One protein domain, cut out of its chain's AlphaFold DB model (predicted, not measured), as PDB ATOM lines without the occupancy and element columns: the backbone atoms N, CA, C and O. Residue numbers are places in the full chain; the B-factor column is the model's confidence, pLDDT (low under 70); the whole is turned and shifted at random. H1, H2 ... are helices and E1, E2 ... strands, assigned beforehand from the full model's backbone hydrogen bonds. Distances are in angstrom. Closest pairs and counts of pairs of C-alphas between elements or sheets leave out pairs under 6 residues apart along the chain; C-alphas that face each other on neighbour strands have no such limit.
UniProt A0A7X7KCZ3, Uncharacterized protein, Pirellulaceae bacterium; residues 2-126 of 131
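This is residues 2 to 126 of the 131 residues of an uncharacterized protein of Pirellulaceae bacterium (UniProt A0A7X7KCZ3). A twisted five-stranded sheet makes the core, with helix H5 over one face and H4 over the other, and H1 and H2 beyond H4 on its far side from the sheet. H3 lies beside H4 and reaches the sheet with residues 29 to 30. The printed part has 125 residues, with elements in the order H1 H2 H3 H4 E1 E2 H5 E3 E4 E5, five named helices and five named strands, of mixed class. The sheet is antiparallel, in the order E2 E1 E5 E4 E3. The whole is compact, with a radius of gyration of the C-alphas of 13.8 A and spans of 37 by 34 by 29 A.

H1, residues 2 to 12, begins at C-alpha 2 (-36.311, -0.172, 7.285). H2 holds residues 15 to 24, H3 residues 29 to 35, and H4 residues 41 to 50, 15.4 A long. E1, residues 55 to 61, measures 19.9 A, and E2 holds residues 64 to 70. H5, residues 81 to 93, measures 18.3 A and begins at C-alpha 81 (-55.967, -19.660, -4.750). E3 holds residues 97 to 101. E4, residues 104 to 113, measures 29.5 A; E5, residues 116 to 125, measures 29.3 A and ends at C-alpha 125 (-55.238, -7.043, -9.955).

E3, E4 and E5 form a meander, each strand the antiparallel neighbour of the one before. N 99 and O 106 are 2.9 A apart, and N 111 of E4 and O 118 of E5 2.8 A. E1 and E5 are antiparallel, with N 58 and O 121 at 3.0 A. E1 and E2 form a hairpin, with N 59 and O 67 at 2.8 A. The sheet has three layers with its helices, H4 and H5 on opposite faces. H5 stands at a height of 6.7 A over the sheet; its closest C-alphas to E3 are Ala 90 and Thr 97, 5.4 A. H4, at a height of 8.5 A, lies over E1 and E5 and runs along the strands, at 20 degrees to E1 on the local plane. H3 only grazes the sheet and touches H4, about perpendicular at 80 degrees, with the C-alphas of Lys 33 and His 41 closest at 6.3 A. H1 is close to H4 but not clearly touching, Gly 9 and Met 43 having the closest C-alphas at 6.5 A. H2 is not on the sheet. In H1, H2, H3 and H5 every O i to N i+4 pair is within hydrogen-bond range; in H4, 4 of 6 are.

The C-alphas of Ala 4 and Asp 102, the two farthest apart, are 38.7 A apart. The printed part has no cut, and no link is long; E2 to H5, 10 residues, is short but not tight. The mean pLDDT of the printed part is 88.5, but residues 2 to 13 and residue 15 are under 70.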
ATOM      1  N   THR A   2     -35.491  -0.216   8.525       48.94
ATOM      2  CA  THR A   2     -36.311  -0.172   7.285       48.94
ATOM      3  C   THR A   2     -36.063   1.062   6.400       48.94
ATOM      4  O   THR A   2     -36.253   1.015   5.186       48.94
ATOM      5  N   VAL A   3     -35.617   2.178   6.985       37.47
ATOM      6  CA  VAL A   3     -35.479   3.465   6.274       37.47
ATOM      7  C   VAL A   3     -34.243   3.488   5.363       37.47
ATOM      8  O   VAL A   3     -34.334   3.937   4.222       37.47
ATOM      9  N   ALA A   4     -33.120   2.917   5.814       42.84
ATOM     10  CA  ALA A   4     -31.889   2.830   5.025       42.84
ATOM     11  C   ALA A   4     -32.041   1.910   3.797       42.84
ATOM     12  O   ALA A   4     -31.576   2.250   2.712       42.84
ATOM     13  N   SER A   5     -32.764   0.791   3.938       54.41
ATOM     14  CA  SER A   5     -33.015  -0.159   2.842       54.41
ATOM     15  C   SER A   5     -33.872   0.449   1.719       54.41
ATOM     16  O   SER A   5     -33.588   0.244   0.540       54.41
ATOM     17  N   ASN A   6     -34.868   1.276   2.066       55.25
ATOM     18  CA  ASN A   6     -35.721   1.948   1.080       55.25
ATOM     19  C   ASN A   6     -35.007   3.095   0.346       55.25
ATOM     20  O   ASN A   6     -35.210   3.261  -0.857       55.25
ATOM     21  N   LEU A   7     -34.171   3.878   1.041       56.31
ATOM     22  CA  LEU A   7     -33.401   4.954   0.407       56.31
ATOM     23  C   LEU A   7     -32.303   4.389  -0.506       56.31
ATOM     24  O   LEU A   7     -32.196   4.816  -1.654       56.31
ATOM     25  N   ALA A   8     -31.558   3.377  -0.044       58.62
ATOM     26  CA  ALA A   8     -30.565   2.678  -0.861       58.62
ATOM     27  C   ALA A   8     -31.205   2.035  -2.104       58.62
ATOM     28  O   ALA A   8     -30.672   2.152  -3.205       58.62
ATOM     29  N   GLY A   9     -32.399   1.448  -1.961       60.03
ATOM     30  CA  GLY A   9     -33.141   0.902  -3.096       60.03
ATOM     31  C   GLY A   9     -33.509   1.947  -4.150       60.03
ATOM     32  O   GLY A   9     -33.433   1.660  -5.338       60.03
ATOM     33  N   ARG A  10     -33.847   3.179  -3.751       61.38
ATOM     34  CA  ARG A  10     -34.164   4.271  -4.692       61.38
ATOM     35  C   ARG A  10     -32.935   4.866  -5.380       61.38
ATOM     36  O   ARG A  10     -33.076   5.379  -6.484       61.38
ATOM     37  N   LEU A  11     -31.758   4.773  -4.760       61.78
ATOM     38  CA  LEU A  11     -30.485   5.152  -5.384       61.78
ATOM     39  C   LEU A  11     -30.042   4.126  -6.438       61.78
ATOM     40  O   LEU A  11     -29.521   4.508  -7.479       61.78
ATOM     41  N   LEU A  12     -30.286   2.834  -6.191       64.44
ATOM     42  CA  LEU A  12     -29.947   1.749  -7.122       64.44
ATOM     43  C   LEU A  12     -30.993   1.550  -8.232       64.44
ATOM     44  O   LEU A  12     -30.669   1.041  -9.302       64.44
ATOM     45  N   LEU A  13     -32.247   1.931  -7.976       68.69
ATOM     46  CA  LEU A  13     -33.388   1.760  -8.879       68.69
ATOM     47  C   LEU A  13     -34.142   3.093  -9.025       68.69
ATOM     48  O   LEU A  13     -35.204   3.256  -8.406       68.69
ATOM     49  N   PRO A  14     -33.634   4.062  -9.810       73.94
ATOM     50  CA  PRO A  14     -34.341   5.319 -10.047       73.94
ATOM     51  C   PRO A  14     -35.723   5.052 -10.671       73.94
ATOM     52  O   PRO A  14     -35.849   4.382 -11.695       73.94
ATOM     53  N   SER A  15     -36.785   5.562 -10.030       68.62
ATOM     54  CA  SER A  15     -38.183   5.125 -10.242       68.62
ATOM     55  C   SER A  15     -38.690   5.203 -11.679       68.62
ATOM     56  O   SER A  15     -39.487   4.360 -12.088       68.62
ATOM     57  N   ARG A  16     -38.257   6.222 -12.429       72.50
ATOM     58  CA  ARG A  16     -38.732   6.458 -13.794       72.50
ATOM     59  C   ARG A  16     -38.215   5.378 -14.742       72.50
ATOM     60  O   ARG A  16     -39.019   4.678 -15.342       72.50
ATOM     61  N   TRP A  17     -36.899   5.170 -14.765       81.81
ATOM     62  CA  TRP A  17     -36.270   4.147 -15.602       81.81
ATOM     63  C   TRP A  17     -36.734   2.745 -15.220       81.81
ATOM     64  O   TRP A  17     -37.102   1.969 -16.091       81.81
ATOM     65  N   PHE A  18     -36.844   2.455 -13.920       86.44
ATOM     66  CA  PHE A  18     -37.304   1.146 -13.461       86.44
ATOM     67  C   PHE A  18     -38.689   0.770 -14.002       86.44
ATOM     68  O   PHE A  18     -38.878  -0.351 -14.466       86.44
ATOM     69  N   SER A  19     -39.643   1.703 -13.962       87.00
ATOM     70  CA  SER A  19     -41.009   1.443 -14.429       87.00
ATOM     71  C   SER A  19     -41.049   1.204 -15.940       87.00
ATOM     72  O   SER A  19     -41.692   0.257 -16.385       87.00
ATOM     73  N   GLU A  20     -40.345   2.027 -16.722       88.94
ATOM     74  CA  GLU A  20     -40.272   1.883 -18.183       88.94
ATOM     75  C   GLU A  20     -39.642   0.542 -18.579       88.94
ATOM     76  O   GLU A  20     -40.173  -0.181 -19.422       88.94
ATOM     77  N   ASP A  21     -38.563   0.157 -17.901       91.12
ATOM     78  CA  ASP A  21     -37.860  -1.099 -18.154       91.12
ATOM     79  C   ASP A  21     -38.694  -2.318 -17.785       91.12
ATOM     80  O   ASP A  21     -38.720  -3.306 -18.519       91.12
ATOM     81  N   ALA A  22     -39.390  -2.243 -16.651       90.88
ATOM     82  CA  ALA A  22     -40.258  -3.309 -16.194       90.88
ATOM     83  C   ALA A  22     -41.456  -3.499 -17.123       90.88
ATOM     84  O   ALA A  22     -41.811  -4.636 -17.422       90.88
ATOM     85  N   ILE A  23     -42.033  -2.414 -17.646       90.56
ATOM     86  CA  ILE A  23     -43.070  -2.495 -18.678       90.56
ATOM     87  C   ILE A  23     -42.499  -3.141 -19.946       90.56
ATOM     88  O   ILE A  23     -43.098  -4.082 -20.468       90.56
ATOM     89  N   ALA A  24     -41.324  -2.701 -20.407       92.56
ATOM     90  CA  ALA A  24     -40.698  -3.210 -21.626       92.56
ATOM     91  C   ALA A  24     -40.389  -4.718 -21.573       92.56
ATOM     92  O   ALA A  24     -40.456  -5.390 -22.601       92.56
ATOM     93  N   CYS A  25     -40.082  -5.268 -20.392       92.25
ATOM     94  CA  CYS A  25     -39.827  -6.700 -20.208       92.25
ATOM     95  C   CYS A  25     -41.009  -7.485 -19.609       92.25
ATOM     96  O   CYS A  25     -40.816  -8.616 -19.158       92.25
ATOM     97  N   GLY A  26     -42.214  -6.905 -19.542       92.38
ATOM     98  CA  GLY A  26     -43.397  -7.584 -19.001       92.38
ATOM     99  C   GLY A  26     -43.253  -8.009 -17.534       92.38
ATOM    100  O   GLY A  26     -43.746  -9.062 -17.137       92.38
ATOM    101  N   TRP A  27     -42.546  -7.212 -16.735       94.06
ATOM    102  CA  TRP A  27     -42.255  -7.435 -15.316       94.06
ATOM    103  C   TRP A  27     -41.416  -8.679 -14.997       94.06
ATOM    104  O   TRP A  27     -41.334  -9.066 -13.833       94.06
ATOM    105  N   GLU A  28     -40.746  -9.284 -15.983       95.50
ATOM    106  CA  GLU A  28     -39.891 -10.450 -15.747       95.50
ATOM    107  C   GLU A  28     -38.729 -10.154 -14.783       95.50
ATOM    108  O   GLU A  28     -37.773  -9.440 -15.096       95.50
ATOM    109  N   LEU A  29     -38.793 -10.751 -13.588       96.12
ATOM    110  CA  LEU A  29     -37.893 -10.443 -12.478       96.12
ATOM    111  C   LEU A  29     -36.423 -10.741 -12.791       96.12
ATOM    112  O   LEU A  29     -35.547  -9.978 -12.393       96.12
ATOM    113  N   PHE A  30     -36.135 -11.838 -13.494       95.69
ATOM    114  CA  PHE A  30     -34.758 -12.197 -13.839       95.69
ATOM    115  C   PHE A  30     -34.167 -11.282 -14.914       95.69
ATOM    116  O   PHE A  30     -32.985 -10.944 -14.841       95.69
ATOM    117  N   ALA A  31     -34.990 -10.799 -15.850       95.25
ATOM    118  CA  ALA A  31     -34.570  -9.784 -16.812       95.25
ATOM    119  C   ALA A  31     -34.230  -8.468 -16.093       95.25
ATOM    120  O   ALA A  31     -33.158  -7.896 -16.301       95.25
ATOM    121  N   LEU A  32     -35.083  -8.045 -15.154       94.06
ATOM    122  CA  LEU A  32     -34.815  -6.885 -14.304       94.06
ATOM    123  C   LEU A  32     -33.566  -7.080 -13.437       94.06
ATOM    124  O   LEU A  32     -32.767  -6.156 -13.312       94.06
ATOM    125  N   LYS A  33     -33.340  -8.275 -12.878       94.19
ATOM    126  CA  LYS A  33     -32.133  -8.592 -12.100       94.19
ATOM    127  C   LYS A  33     -30.859  -8.459 -12.928       94.19
ATOM    128  O   LYS A  33     -29.860  -7.974 -12.397       94.19
ATOM    129  N   SER A  34     -30.891  -8.898 -14.185       93.56
ATOM    130  CA  SER A  34     -29.759  -8.776 -15.106       93.56
ATOM    131  C   SER A  34     -29.421  -7.307 -15.368       93.56
ATOM    132  O   SER A  34     -28.255  -6.925 -15.301       93.56
ATOM    133  N   ARG A  35     -30.442  -6.462 -15.559       91.62
ATOM    134  CA  ARG A  35     -30.263  -5.019 -15.767       91.62
ATOM    135  C   ARG A  35     -29.824  -4.275 -14.507       91.62
ATOM    136  O   ARG A  35     -28.970  -3.397 -14.564       91.62
ATOM    137  N   TYR A  36     -30.386  -4.647 -13.365       90.62
ATOM    138  CA  TYR A  36     -30.121  -4.049 -12.063       90.62
ATOM    139  C   TYR A  36     -29.298  -5.012 -11.201       90.62
ATOM    140  O   TYR A  36     -29.724  -5.480 -10.142       90.62
ATOM    141  N   ALA A  37     -28.095  -5.335 -11.685       88.25
ATOM    142  CA  ALA A  37     -27.229  -6.375 -11.130       88.25
ATOM    143  C   ALA A  37     -26.850  -6.158  -9.650       88.25
ATOM    144  O   ALA A  37     -26.649  -7.129  -8.921       88.25
ATOM    145  N   THR A  38     -26.833  -4.912  -9.179       86.31
ATOM    146  CA  THR A  38     -26.531  -4.548  -7.785       86.31
ATOM    147  C   THR A  38     -27.735  -4.649  -6.845       86.31
ATOM    148  O   THR A  38     -27.556  -4.708  -5.632       86.31
ATOM    149  N   ALA A  39     -28.961  -4.702  -7.374       88.56
ATOM    150  CA  ALA A  39     -30.169  -4.863  -6.576       88.56
ATOM    151  C   ALA A  39     -30.519  -6.347  -6.401       88.56
ATOM    152  O   ALA A  39     -30.497  -7.130  -7.355       88.56
ATOM    153  N   SER A  40     -30.885  -6.745  -5.184       91.19
ATOM    154  CA  SER A  40     -31.400  -8.092  -4.909       91.19
ATOM    155  C   SER A  40     -32.766  -8.309  -5.565       91.19
ATOM    156  O   SER A  40     -33.540  -7.366  -5.726       91.19
ATOM    157  N   HIS A  41     -33.121  -9.567  -5.849       94.62
ATOM    158  CA  HIS A  41     -34.451  -9.937  -6.358       94.62
ATOM    159  C   HIS A  41     -35.589  -9.376  -5.492       94.62
ATOM    160  O   HIS A  41     -36.562  -8.833  -6.007       94.62
ATOM    161  N   GLU A  42     -35.441  -9.450  -4.168       94.00
ATOM    162  CA  GLU A  42     -36.404  -8.879  -3.223       94.00
ATOM    163  C   GLU A  42     -36.537  -7.356  -3.379       94.00
ATOM    164  O   GLU A  42     -37.646  -6.829  -3.350       94.00
ATOM    165  N   MET A  43     -35.424  -6.643  -3.549       92.31
ATOM    166  CA  MET A  43     -35.437  -5.187  -3.681       92.31
ATOM    167  C   MET A  43     -36.145  -4.764  -4.970       92.31
ATOM    168  O   MET A  43     -36.995  -3.877  -4.934       92.31
ATOM    169  N   ILE A  44     -35.861  -5.453  -6.077       93.81
ATOM    170  CA  ILE A  44     -36.553  -5.263  -7.357       93.81
ATOM    171  C   ILE A  44     -38.054  -5.531  -7.198       93.81
ATOM    172  O   ILE A  44     -38.871  -4.700  -7.588       93.81
ATOM    173  N   ALA A  45     -38.426  -6.647  -6.566       95.38
ATOM    174  CA  ALA A  45     -39.824  -7.004  -6.346       95.38
ATOM    175  C   ALA A  45     -40.565  -5.960  -5.501       95.38
ATOM    176  O   ALA A  45     -41.670  -5.552  -5.843       95.38
ATOM    177  N   ARG A  46     -39.949  -5.460  -4.423       94.12
ATOM    178  CA  ARG A  46     -40.546  -4.412  -3.580       94.12
ATOM    179  C   ARG A  46     -40.776  -3.113  -4.349       94.12
ATOM    180  O   ARG A  46     -41.780  -2.454  -4.102       94.12
ATOM    181  N   ARG A  47     -39.901  -2.770  -5.300       91.31
ATOM    182  CA  ARG A  47     -40.053  -1.575  -6.150       91.31
ATOM    183  C   ARG A  47     -41.212  -1.673  -7.135       91.31
ATOM    184  O   ARG A  47     -41.727  -0.637  -7.537       91.31
ATOM    185  N   MET A  48     -41.693  -2.878  -7.450       93.50
ATOM    186  CA  MET A  48     -42.913  -3.053  -8.251       93.50
ATOM    187  C   MET A  48     -44.143  -2.416  -7.579       93.50
ATOM    188  O   MET A  48     -45.075  -2.022  -8.269       93.50
ATOM    189  N   LEU A  49     -44.139  -2.267  -6.246       92.50
ATOM    190  CA  LEU A  49     -45.220  -1.611  -5.500       92.50
ATOM    191  C   LEU A  49     -45.290  -0.099  -5.745       92.50
ATOM    192  O   LEU A  49     -46.333   0.503  -5.508       92.50
ATOM    193  N   ASP A  50     -44.212   0.527  -6.217       90.12
ATOM    194  CA  ASP A  50     -44.199   1.956  -6.535       90.12
ATOM    195  C   ASP A  50     -44.769   2.253  -7.941       90.12
ATOM    196  O   ASP A  50     -44.808   3.411  -8.357       90.12
ATOM    197  N   CYS A  51     -45.198   1.227  -8.683       88.00
ATOM    198  CA  CYS A  51     -45.594   1.322 -10.087       88.00
ATOM    199  C   CYS A  51     -47.076   0.973 -10.297       88.00
ATOM    200  O   CYS A  51     -47.678   0.252  -9.504       88.00
ATOM    201  N   ARG A  52     -47.655   1.466 -11.398       87.19
ATOM    202  CA  ARG A  52     -48.943   0.980 -11.925       87.19
ATOM    203  C   ARG A  52     -48.715  -0.200 -12.887       87.19
ATOM    204  O   ARG A  52     -47.617  -0.284 -13.447       87.19
ATOM    205  N   PRO A  53     -49.725  -1.053 -13.155       89.75
ATOM    206  CA  PRO A  53     -51.050  -1.159 -12.506       89.75
ATOM    207  C   PRO A  53     -50.954  -1.622 -11.041       89.75
ATOM    208  O   PRO A  53     -49.850  -1.924 -10.583       89.75
ATOM    209  N   PRO A  54     -52.057  -1.642 -10.266       90.88
ATOM    210  CA  PRO A  54     -51.987  -2.106  -8.893       90.88
ATOM    211  C   PRO A  54     -51.581  -3.578  -8.787       90.88
ATOM    212  O   PRO A  54     -52.050  -4.451  -9.521       90.88
ATOM    213  N   VAL A  55     -50.708  -3.851  -7.823       94.06
ATOM    214  CA  VAL A  55     -50.130  -5.166  -7.582       94.06
ATOM    215  C   VAL A  55     -50.090  -5.513  -6.100       94.06
ATOM    216  O   VAL A  55     -49.990  -4.646  -5.228       94.06
ATOM    217  N   VAL A  56     -50.085  -6.813  -5.820       95.50
ATOM    218  CA  VAL A  56     -49.660  -7.406  -4.555       95.50
ATOM    219  C   VAL A  56     -48.366  -8.171  -4.789       95.50
ATOM    220  O   VAL A  56     -48.295  -9.066  -5.629       95.50
ATOM    221  N   VAL A  57     -47.340  -7.840  -4.012       97.06
ATOM    222  CA  VAL A  57     -46.062  -8.551  -4.002       97.06
ATOM    223  C   VAL A  57     -46.003  -9.430  -2.764       97.06
ATOM    224  O   VAL A  57     -46.226  -8.952  -1.649       97.06
ATOM    225  N   SER A  58     -45.683 -10.709  -2.956       97.31
ATOM    226  CA  SER A  58     -45.474 -11.661  -1.861       97.31
ATOM    227  C   SER A  58     -44.124 -12.345  -1.986       97.31
ATOM    228  O   SER A  58     -43.712 -12.703  -3.086       97.31
ATOM    229  N   ILE A  59     -43.456 -12.551  -0.858       97.44
ATOM    230  CA  ILE A  59     -42.183 -13.262  -0.774       97.44
ATOM    231  C   ILE A  59     -42.342 -14.378   0.242       97.44
ATOM    232  O   ILE A  59     -42.806 -14.158   1.367       97.44
ATOM    233  N   PHE A  60     -41.973 -15.577  -0.183       96.56
ATOM    234  CA  PHE A  60     -41.918 -16.758   0.655       96.56
ATOM    235  C   PHE A  60     -40.475 -17.216   0.760       96.56
ATOM    236  O   PHE A  60     -39.824 -17.369  -0.263       96.56
ATOM    237  N   ASP A  61     -40.013 -17.471   1.976       95.81
ATOM    238  CA  ASP A  61     -38.740 -18.130   2.257       95.81
ATOM    239  C   ASP A  61     -39.041 -19.470   2.923       95.81
ATOM    240  O   ASP A  61     -39.776 -19.529   3.912       95.81
ATOM    241  N   ASN A  62     -38.503 -20.554   2.365       93.81
ATOM    242  CA  ASN A  62     -38.699 -21.926   2.835       93.81
ATOM    243  C   ASN A  62     -40.183 -22.249   3.098       93.81
ATOM    244  O   ASN A  62     -40.556 -22.848   4.106       93.81
ATOM    245  N   GLY A  63     -41.055 -21.794   2.192       90.56
ATOM    246  CA  GLY A  63     -42.504 -21.996   2.250       90.56
ATOM    247  C   GLY A  63     -43.279 -21.031   3.158       90.56
ATOM    248  O   GLY A  63     -44.511 -20.978   3.051       90.56
ATOM    249  N   ARG A  64     -42.604 -20.227   3.991       93.31
ATOM    250  CA  ARG A  64     -43.220 -19.256   4.909       93.31
ATOM    251  C   ARG A  64     -43.266 -17.862   4.289       93.31
ATOM    252  O   ARG A  64     -42.260 -17.374   3.794       93.31
ATOM    253  N   ALA A  65     -44.421 -17.197   4.359       94.12
ATOM    254  CA  ALA A  65     -44.543 -15.808   3.921       94.12
ATOM    255  C   ALA A  65     -43.709 -14.892   4.832       94.12
ATOM    256  O   ALA A  65     -43.986 -14.791   6.029       94.12
ATOM    257  N   THR A  66     -42.700 -14.237   4.264       94.88
ATOM    258  CA  THR A  66     -41.840 -13.255   4.944       94.88
ATOM    259  C   THR A  66     -42.224 -11.824   4.590       94.88
ATOM    260  O   THR A  66     -42.005 -10.910   5.381       94.88
ATOM    261  N   PHE A  67     -42.859 -11.625   3.433       95.25
ATOM    262  CA  PHE A  67     -43.367 -10.333   2.992       95.25
ATOM    263  C   PHE A  67     -44.666 -10.509   2.205       95.25
ATOM    264  O   PHE A  67     -44.779 -11.401   1.366       95.25
ATOM    265  N   ARG A  68     -45.636  -9.628   2.442       94.88
ATOM    266  CA  ARG A  68     -46.815  -9.458   1.590       94.88
ATOM    267  C   ARG A  68     -47.299  -8.025   1.705       94.88
ATOM    268  O   ARG A  68     -47.586  -7.563   2.807       94.88
ATOM    269  N   ARG A  69     -47.405  -7.330   0.579       94.81
ATOM    270  CA  ARG A  69     -47.928  -5.963   0.531       94.81
ATOM    271  C   ARG A  69     -48.526  -5.682  -0.835       94.81
ATOM    272  O   ARG A  69     -47.978  -6.133  -1.834       94.81
ATOM    273  N   GLY A  70     -49.628  -4.942  -0.866       93.62
ATOM    274  CA  GLY A  70     -50.171  -4.338  -2.080       93.62
ATOM    275  C   GLY A  70     -49.967  -2.826  -2.118       93.62
ATOM    276  O   GLY A  70     -49.689  -2.211  -1.086       93.62
ATOM    277  N   ASN A  71     -50.113  -2.237  -3.301       91.88
ATOM    278  CA  ASN A  71     -50.159  -0.782  -3.504       91.88
ATOM    279  C   ASN A  71     -51.583  -0.249  -3.777       91.88
ATOM    280  O   ASN A  71     -51.758   0.897  -4.179       91.88
ATOM    281  N   LEU A  72     -52.585  -1.087  -3.514       84.75
ATOM    282  CA  LEU A  72     -54.009  -0.768  -3.509       84.75
ATOM    283  C   LEU A  72     -54.398   0.035  -2.256       84.75
ATOM    284  O   LEU A  72     -53.797  -0.178  -1.196       84.75
ATOM    285  N   PRO A  73     -55.444   0.877  -2.320       79.25
ATOM    286  CA  PRO A  73     -56.087   1.385  -1.115       79.25
ATOM    287  C   PRO A  73     -56.694   0.233  -0.296       79.25
ATOM    288  O   PRO A  73     -57.218  -0.736  -0.840       79.25
ATOM    289  N   GLY A  74     -56.638   0.344   1.033       80.56
ATOM    290  CA  GLY A  74     -57.199  -0.653   1.948       80.56
ATOM    291  C   GLY A  74     -56.229  -1.769   2.353       80.56
ATOM    292  O   GLY A  74     -55.007  -1.655   2.247       80.56
ATOM    293  N   ARG A  75     -56.779  -2.849   2.919       81.12
ATOM    294  CA  ARG A  75     -55.983  -3.967   3.442       81.12
ATOM    295  C   ARG A  75     -55.613  -4.917   2.309       81.12
ATOM    296  O   ARG A  75     -56.476  -5.360   1.563       81.12
ATOM    297  N   THR A  76     -54.341  -5.305   2.234       86.12
ATOM    298  CA  THR A  76     -53.911  -6.357   1.304       86.12
ATOM    299  C   THR A  76     -54.644  -7.668   1.629       86.12
ATOM    300  O   THR A  76     -54.547  -8.134   2.772       86.12
ATOM    301  N   PRO A  77     -55.366  -8.274   0.668       82.81
ATOM    302  CA  PRO A  77     -56.129  -9.499   0.903       82.81
ATOM    303  C   PRO A  77     -55.198 -10.673   1.243       82.81
ATOM    304  O   PRO A  77     -54.014 -10.644   0.880       82.81
ATOM    305  N   PRO A  78     -55.697 -11.738   1.899       87.31
ATOM    306  CA  PRO A  78     -54.942 -12.983   2.038       87.31
ATOM    307  C   PRO A  78     -54.589 -13.582   0.659       87.31
ATOM    308  O   PRO A  78     -55.218 -13.218  -0.337       87.31
ATOM    309  N   PRO A  79     -53.584 -14.477   0.573       88.88
ATOM    310  CA  PRO A  79     -53.209 -15.122  -0.683       88.88
ATOM    311  C   PRO A  79     -54.397 -15.799  -1.370       88.88
ATOM    312  O   PRO A  79     -55.057 -16.656  -0.781       88.88
ATOM    313  N   LEU A  80     -54.646 -15.431  -2.624       90.44
ATOM    314  CA  LEU A  80     -55.676 -16.046  -3.453       90.44
ATOM    315  C   LEU A  80     -55.261 -17.464  -3.865       90.44
ATOM    316  O   LEU A  80     -54.076 -17.804  -3.913       90.44
ATOM    317  N   ARG A  81     -56.236 -18.296  -4.254       91.38
ATOM    318  CA  ARG A  81     -55.967 -19.660  -4.750       91.38
ATOM    319  C   ARG A  81     -54.979 -19.665  -5.916       91.38
ATOM    320  O   ARG A  81     -54.029 -20.444  -5.897       91.38
ATOM    321  N   ILE A  82     -55.145 -18.744  -6.869       93.50
ATOM    322  CA  ILE A  82     -54.259 -18.631  -8.033       93.50
ATOM    323  C   ILE A  82     -52.803 -18.343  -7.632       93.50
ATOM    324  O   ILE A  82     -51.886 -18.888  -8.243       93.50
ATOM    325  N   GLU A  83     -52.571 -17.564  -6.568       94.62
ATOM    326  CA  GLU A  83     -51.227 -17.292  -6.046       94.62
ATOM    327  C   GLU A  83     -50.592 -18.570  -5.490       94.62
ATOM    328  O   GLU A  83     -49.458 -18.908  -5.832       94.62
ATOM    329  N   LEU A  84     -51.340 -19.317  -4.671       94.12
ATOM    330  CA  LEU A  84     -50.864 -20.559  -4.058       94.12
ATOM    331  C   LEU A  84     -50.568 -21.638  -5.106       94.12
ATOM    332  O   LEU A  84     -49.556 -22.335  -5.009       94.12
ATOM    333  N   GLU A  85     -51.417 -21.760  -6.125       95.75
ATOM    334  CA  GLU A  85     -51.223 -22.710  -7.222       95.75
ATOM    335  C   GLU A  85     -50.064 -22.312  -8.134       95.75
ATOM    336  O   GLU A  85     -49.270 -23.168  -8.530       95.75
ATOM    337  N   CYS A  86     -49.922 -21.018  -8.440       96.69
ATOM    338  CA  CYS A  86     -48.777 -20.500  -9.183       96.69
ATOM    339  C   CYS A  86     -47.470 -20.771  -8.426       96.69
ATOM    340  O   CYS A  86     -46.569 -21.402  -8.978       96.69
ATOM    341  N   ARG A  87     -47.416 -20.453  -7.124       96.94
ATOM    342  CA  ARG A  87     -46.267 -20.759  -6.260       96.94
ATOM    343  C   ARG A  87     -45.933 -22.243  -6.247       96.94
ATOM    344  O   ARG A  87     -44.777 -22.606  -6.418       96.94
ATOM    345  N   ARG A  88     -46.932 -23.115  -6.059       96.75
ATOM    346  CA  ARG A  88     -46.722 -24.573  -6.046       96.75
ATOM    347  C   ARG A  88     -46.091 -25.043  -7.357       96.75
ATOM    348  O   ARG A  88     -45.154 -25.835  -7.330       96.75
ATOM    349  N   ARG A  89     -46.573 -24.543  -8.501       97.50
ATOM    350  CA  ARG A  89     -46.020 -24.882  -9.822       97.50
ATOM    351  C   ARG A  89     -44.588 -24.369  -9.991       97.50
ATOM    352  O   ARG A  89     -43.745 -25.150 -10.423       97.50
ATOM    353  N   ALA A  90     -44.307 -23.117  -9.624       97.00
ATOM    354  CA  ALA A  90     -42.955 -22.554  -9.657       97.00
ATOM    355  C   ALA A  90     -41.988 -23.348  -8.771       97.00
ATOM    356  O   ALA A  90     -40.914 -23.738  -9.221       97.00
ATOM    357  N   HIS A  91     -42.410 -23.659  -7.543       96.44
ATOM    358  CA  HIS A  91     -41.612 -24.397  -6.573       96.44
ATOM    359  C   HIS A  91     -41.240 -25.796  -7.073       96.44
ATOM    360  O   HIS A  91     -40.081 -26.191  -7.012       96.44
ATOM    361  N   LEU A  92     -42.215 -26.549  -7.594       95.88
ATOM    362  CA  LEU A  92     -41.975 -27.910  -8.081       95.88
ATOM    363  C   LEU A  92     -41.122 -27.940  -9.352       95.88
ATOM    364  O   LEU A  92     -40.367 -28.883  -9.561       95.88
ATOM    365  N   ARG A  93     -41.261 -26.935 -10.223       95.19
ATOM    366  CA  ARG A  93     -40.570 -26.908 -11.521       95.19
ATOM    367  C   ARG A  93     -39.205 -26.222 -11.482       95.19
ATOM    368  O   ARG A  93     -38.498 -26.305 -12.487       95.19
ATOM    369  N   GLY A  94     -38.889 -25.498 -10.405       95.12
ATOM    370  CA  GLY A  94     -37.668 -24.695 -10.277       95.12
ATOM    371  C   GLY A  94     -37.528 -23.613 -11.354       95.12
ATOM    372  O   GLY A  94     -36.419 -23.220 -11.689       95.12
ATOM    373  N   ARG A  95     -38.638 -23.169 -11.961       96.06
ATOM    374  CA  ARG A  95     -38.640 -22.179 -13.051       96.06
ATOM    375  C   ARG A  95     -39.814 -21.206 -12.921       96.06
ATOM    376  O   ARG A  95     -40.814 -21.577 -12.298       96.06
ATOM    377  N   PRO A  96     -39.734 -20.003 -13.519       97.50
ATOM    378  CA  PRO A  96     -40.830 -19.045 -13.507       97.50
ATOM    379  C   PRO A  96     -42.133 -19.646 -14.020       97.50
ATOM    380  O   PRO A  96     -42.144 -20.442 -14.961       97.50
ATOM    381  N   THR A  97     -43.239 -19.257 -13.397       97.62
ATOM    382  CA  THR A  97     -44.577 -19.622 -13.863       97.62
ATOM    383  C   THR A  97     -45.504 -18.427 -13.788       97.62
ATOM    384  O   THR A  97     -45.329 -17.541 -12.955       97.62
ATOM    385  N   SER A  98     -46.510 -18.425 -14.653       96.56
ATOM    386  CA  SER A  98     -47.542 -17.403 -14.680       96.56
ATOM    387  C   SER A  98     -48.940 -18.022 -14.685       96.56
ATOM    388  O   SER A  98     -49.135 -19.239 -14.825       96.56
ATOM    389  N   GLY A  99     -49.941 -17.184 -14.453       94.19
ATOM    390  CA  GLY A  99     -51.348 -17.547 -14.504       94.19
ATOM    391  C   GLY A  99     -52.211 -16.315 -14.718       94.19
ATOM    392  O   GLY A  99     -51.789 -15.192 -14.447       94.19
ATOM    393  N   ARG A 100     -53.429 -16.535 -15.200       92.50
ATOM    394  CA  ARG A 100     -54.433 -15.493 -15.382       92.50
ATOM    395  C   ARG A 100     -55.793 -16.037 -14.965       92.50
ATOM    396  O   ARG A 100     -56.084 -17.204 -15.216       92.50
ATOM    397  N   ALA A 101     -56.579 -15.194 -14.317       86.81
ATOM    398  CA  ALA A 101     -58.006 -15.367 -14.084       86.81
ATOM    399  C   ALA A 101     -58.739 -14.125 -14.616       86.81
ATOM    400  O   ALA A 101     -58.089 -13.188 -15.083       86.81
ATOM    401  N   ASP A 102     -60.069 -14.125 -14.539       80.88
ATOM    402  CA  ASP A 102     -60.937 -13.067 -15.081       80.88
ATOM    403  C   ASP A 102     -60.474 -11.645 -14.719       80.88
ATOM    404  O   ASP A 102     -60.365 -10.786 -15.586       80.88
ATOM    405  N   SER A 103     -60.107 -11.425 -13.455       85.44
ATOM    406  CA  SER A 103     -59.796 -10.100 -12.897       85.44
ATOM    407  C   SER A 103     -58.392  -9.982 -12.284       85.44
ATOM    408  O   SER A 103     -58.106  -9.043 -11.540       85.44
ATOM    409  N   CYS A 104     -57.494 -10.936 -12.556       90.38
ATOM    410  CA  CYS A 104     -56.108 -10.850 -12.088       90.38
ATOM    411  C   CYS A 104     -55.127 -11.666 -12.935       90.38
ATOM    412  O   CYS A 104     -55.475 -12.672 -13.560       90.38
ATOM    413  N   SER A 105     -53.859 -11.262 -12.911       94.31
ATOM    414  CA  SER A 105     -52.750 -12.044 -13.454       94.31
ATOM    415  C   SER A 105     -51.655 -12.219 -12.408       94.31
ATOM    416  O   SER A 105     -51.488 -11.400 -11.510       94.31
ATOM    417  N   ILE A 106     -50.934 -13.334 -12.469       96.56
ATOM    418  CA  ILE A 106     -49.904 -13.689 -11.495       96.56
ATOM    419  C   ILE A 106     -48.638 -14.113 -12.223       96.56
ATOM    420  O   ILE A 106     -48.683 -14.917 -13.155       96.56
ATOM    421  N   GLN A 107     -47.502 -13.627 -11.744       97.69
ATOM    422  CA  GLN A 107     -46.177 -14.141 -12.074       97.69
ATOM    423  C   GLN A 107     -45.506 -14.622 -10.789       97.69
ATOM    424  O   GLN A 107     -45.662 -14.016  -9.726       97.69
ATOM    425  N   CYS A 108     -44.784 -15.733 -10.874       98.19
ATOM    426  CA  CYS A 108     -44.022 -16.291  -9.769       98.19
ATOM    427  C   CYS A 108     -42.630 -16.700 -10.242       98.19
ATOM    428  O   CYS A 108     -42.499 -17.478 -11.189       98.19
ATOM    429  N   TRP A 109     -41.610 -16.216  -9.539       98.38
ATOM    430  CA  TRP A 109     -40.205 -16.504  -9.801       98.38
ATOM    431  C   TRP A 109     -39.604 -17.270  -8.613       98.38
ATOM    432  O   TRP A 109     -39.559 -16.725  -7.504       98.38
ATOM    433  N   PRO A 110     -39.167 -18.526  -8.813       97.75
ATOM    434  CA  PRO A 110     -38.450 -19.290  -7.801       97.75
ATOM    435  C   PRO A 110     -36.952 -18.952  -7.829       97.75
ATOM    436  O   PRO A 110     -36.304 -19.075  -8.863       97.75
ATOM    437  N   ILE A 111     -36.403 -18.546  -6.688       96.94
ATOM    438  CA  ILE A 111     -34.972 -18.350  -6.446       96.94
ATOM    439  C   ILE A 111     -34.544 -19.461  -5.492       96.94
ATOM    440  O   ILE A 111     -34.770 -19.376  -4.285       96.94
ATOM    441  N   HIS A 112     -34.036 -20.555  -6.048       95.88
ATOM    442  CA  HIS A 112     -33.663 -21.749  -5.293       95.88
ATOM    443  C   HIS A 112     -32.147 -21.893  -5.291       95.88
ATOM    444  O   HIS A 112     -31.532 -21.979  -6.351       95.88
ATOM    445  N   GLU A 113     -31.572 -21.935  -4.099       91.44
ATOM    446  CA  GLU A 113     -30.162 -22.216  -3.841       91.44
ATOM    447  C   GLU A 113     -30.062 -23.464  -2.950       91.44
ATOM    448  O   GLU A 113     -31.063 -23.980  -2.437       91.44
ATOM    449  N   GLU A 114     -28.859 -24.005  -2.779       91.00
ATOM    450  CA  GLU A 114     -28.673 -25.179  -1.929       91.00
ATOM    451  C   GLU A 114     -29.070 -24.860  -0.476       91.00
ATOM    452  O   GLU A 114     -28.608 -23.890   0.118       91.00
ATOM    453  N   GLY A 115     -29.991 -25.649   0.089       88.94
ATOM    454  CA  GLY A 115     -30.502 -25.447   1.450       88.94
ATOM    455  C   GLY A 115     -31.464 -24.264   1.632       88.94
ATOM    456  O   GLY A 115     -31.973 -24.069   2.737       88.94
ATOM    457  N   TRP A 116     -31.766 -23.501   0.578       92.69
ATOM    458  CA  TRP A 116     -32.578 -22.292   0.688       92.69
ATOM    459  C   TRP A 116     -33.481 -22.070  -0.528       92.69
ATOM    460  O   TRP A 116     -33.034 -22.056  -1.672       92.69
ATOM    461  N   LYS A 117     -34.783 -21.879  -0.298       95.25
ATOM    462  CA  LYS A 117     -35.757 -21.668  -1.378       95.25
ATOM    463  C   LYS A 117     -36.584 -20.423  -1.131       95.25
ATOM    464  O   LYS A 117     -37.253 -20.322  -0.104       95.25
ATOM    465  N   ARG A 118     -36.604 -19.524  -2.110       97.56
ATOM    466  CA  ARG A 118     -37.482 -18.360  -2.125       97.56
ATOM    467  C   ARG A 118     -38.412 -18.375  -3.324       97.56
ATOM    468  O   ARG A 118     -38.001 -18.671  -4.439       97.56
ATOM    469  N   GLU A 119     -39.655 -17.967  -3.114       98.25
ATOM    470  CA  GLU A 119     -40.590 -17.659  -4.193       98.25
ATOM    471  C   GLU A 119     -41.054 -16.210  -4.080       98.25
ATOM    472  O   GLU A 119     -41.576 -15.789  -3.046       98.25
ATOM    473  N   ILE A 120     -40.883 -15.455  -5.163       98.31
ATOM    474  CA  ILE A 120     -41.383 -14.086  -5.291       98.31
ATOM    475  C   ILE A 120     -42.585 -14.109  -6.224       98.31
ATOM    476  O   ILE A 120     -42.514 -14.669  -7.315       98.31
ATOM    477  N   LEU A 121     -43.692 -13.518  -5.788       98.12
ATOM    478  CA  LEU A 121     -44.934 -13.426  -6.543       98.12
ATOM    479  C   LEU A 121     -45.283 -11.964  -6.810       98.12
ATOM    480  O   LEU A 121     -45.197 -11.138  -5.899       98.12
ATOM    481  N   ARG A 122     -45.749 -11.683  -8.028       97.12
ATOM    482  CA  ARG A 122     -46.401 -10.432  -8.433       97.12
ATOM    483  C   ARG A 122     -47.809 -10.763  -8.906       97.12
ATOM    484  O   ARG A 122     -47.973 -11.326  -9.986       97.12
ATOM    485  N   LEU A 123     -48.803 -10.442  -8.087       95.88
ATOM    486  CA  LEU A 123     -50.210 -10.489  -8.463       95.88
ATOM    487  C   LEU A 123     -50.605  -9.107  -8.964       95.88
ATOM    488  O   LEU A 123     -50.620  -8.165  -8.184       95.88
ATOM    489  N   GLU A 124     -50.931  -8.991 -10.236       93.50
ATOM    490  CA  GLU A 124     -51.612  -7.829 -10.785       93.50
ATOM    491  C   GLU A 124     -53.114  -8.031 -10.664       93.50
ATOM    492  O   GLU A 124     -53.638  -9.102 -10.984       93.50
ATOM    493  N   VAL A 125     -53.798  -7.007 -10.181       87.00
ATOM    494  CA  VAL A 125     -55.238  -7.043  -9.955       87.00
ATOM    495  C   VAL A 125     -55.913  -5.953 -10.764       87.00
ATOM    496  O   VAL A 125     -55.333  -4.893 -10.986       87.00
ATOM    497  N   ASP A 126     -57.141  -6.211 -11.192       78.44
ATOM    498  CA  ASP A 126     -57.965  -5.167 -11.780       78.44
ATOM    499  C   ASP A 126     -58.394  -4.153 -10.702       78.44
ATOM    500  O   ASP A 126     -58.707  -4.538  -9.569       78.44
TER     501      ASP A 126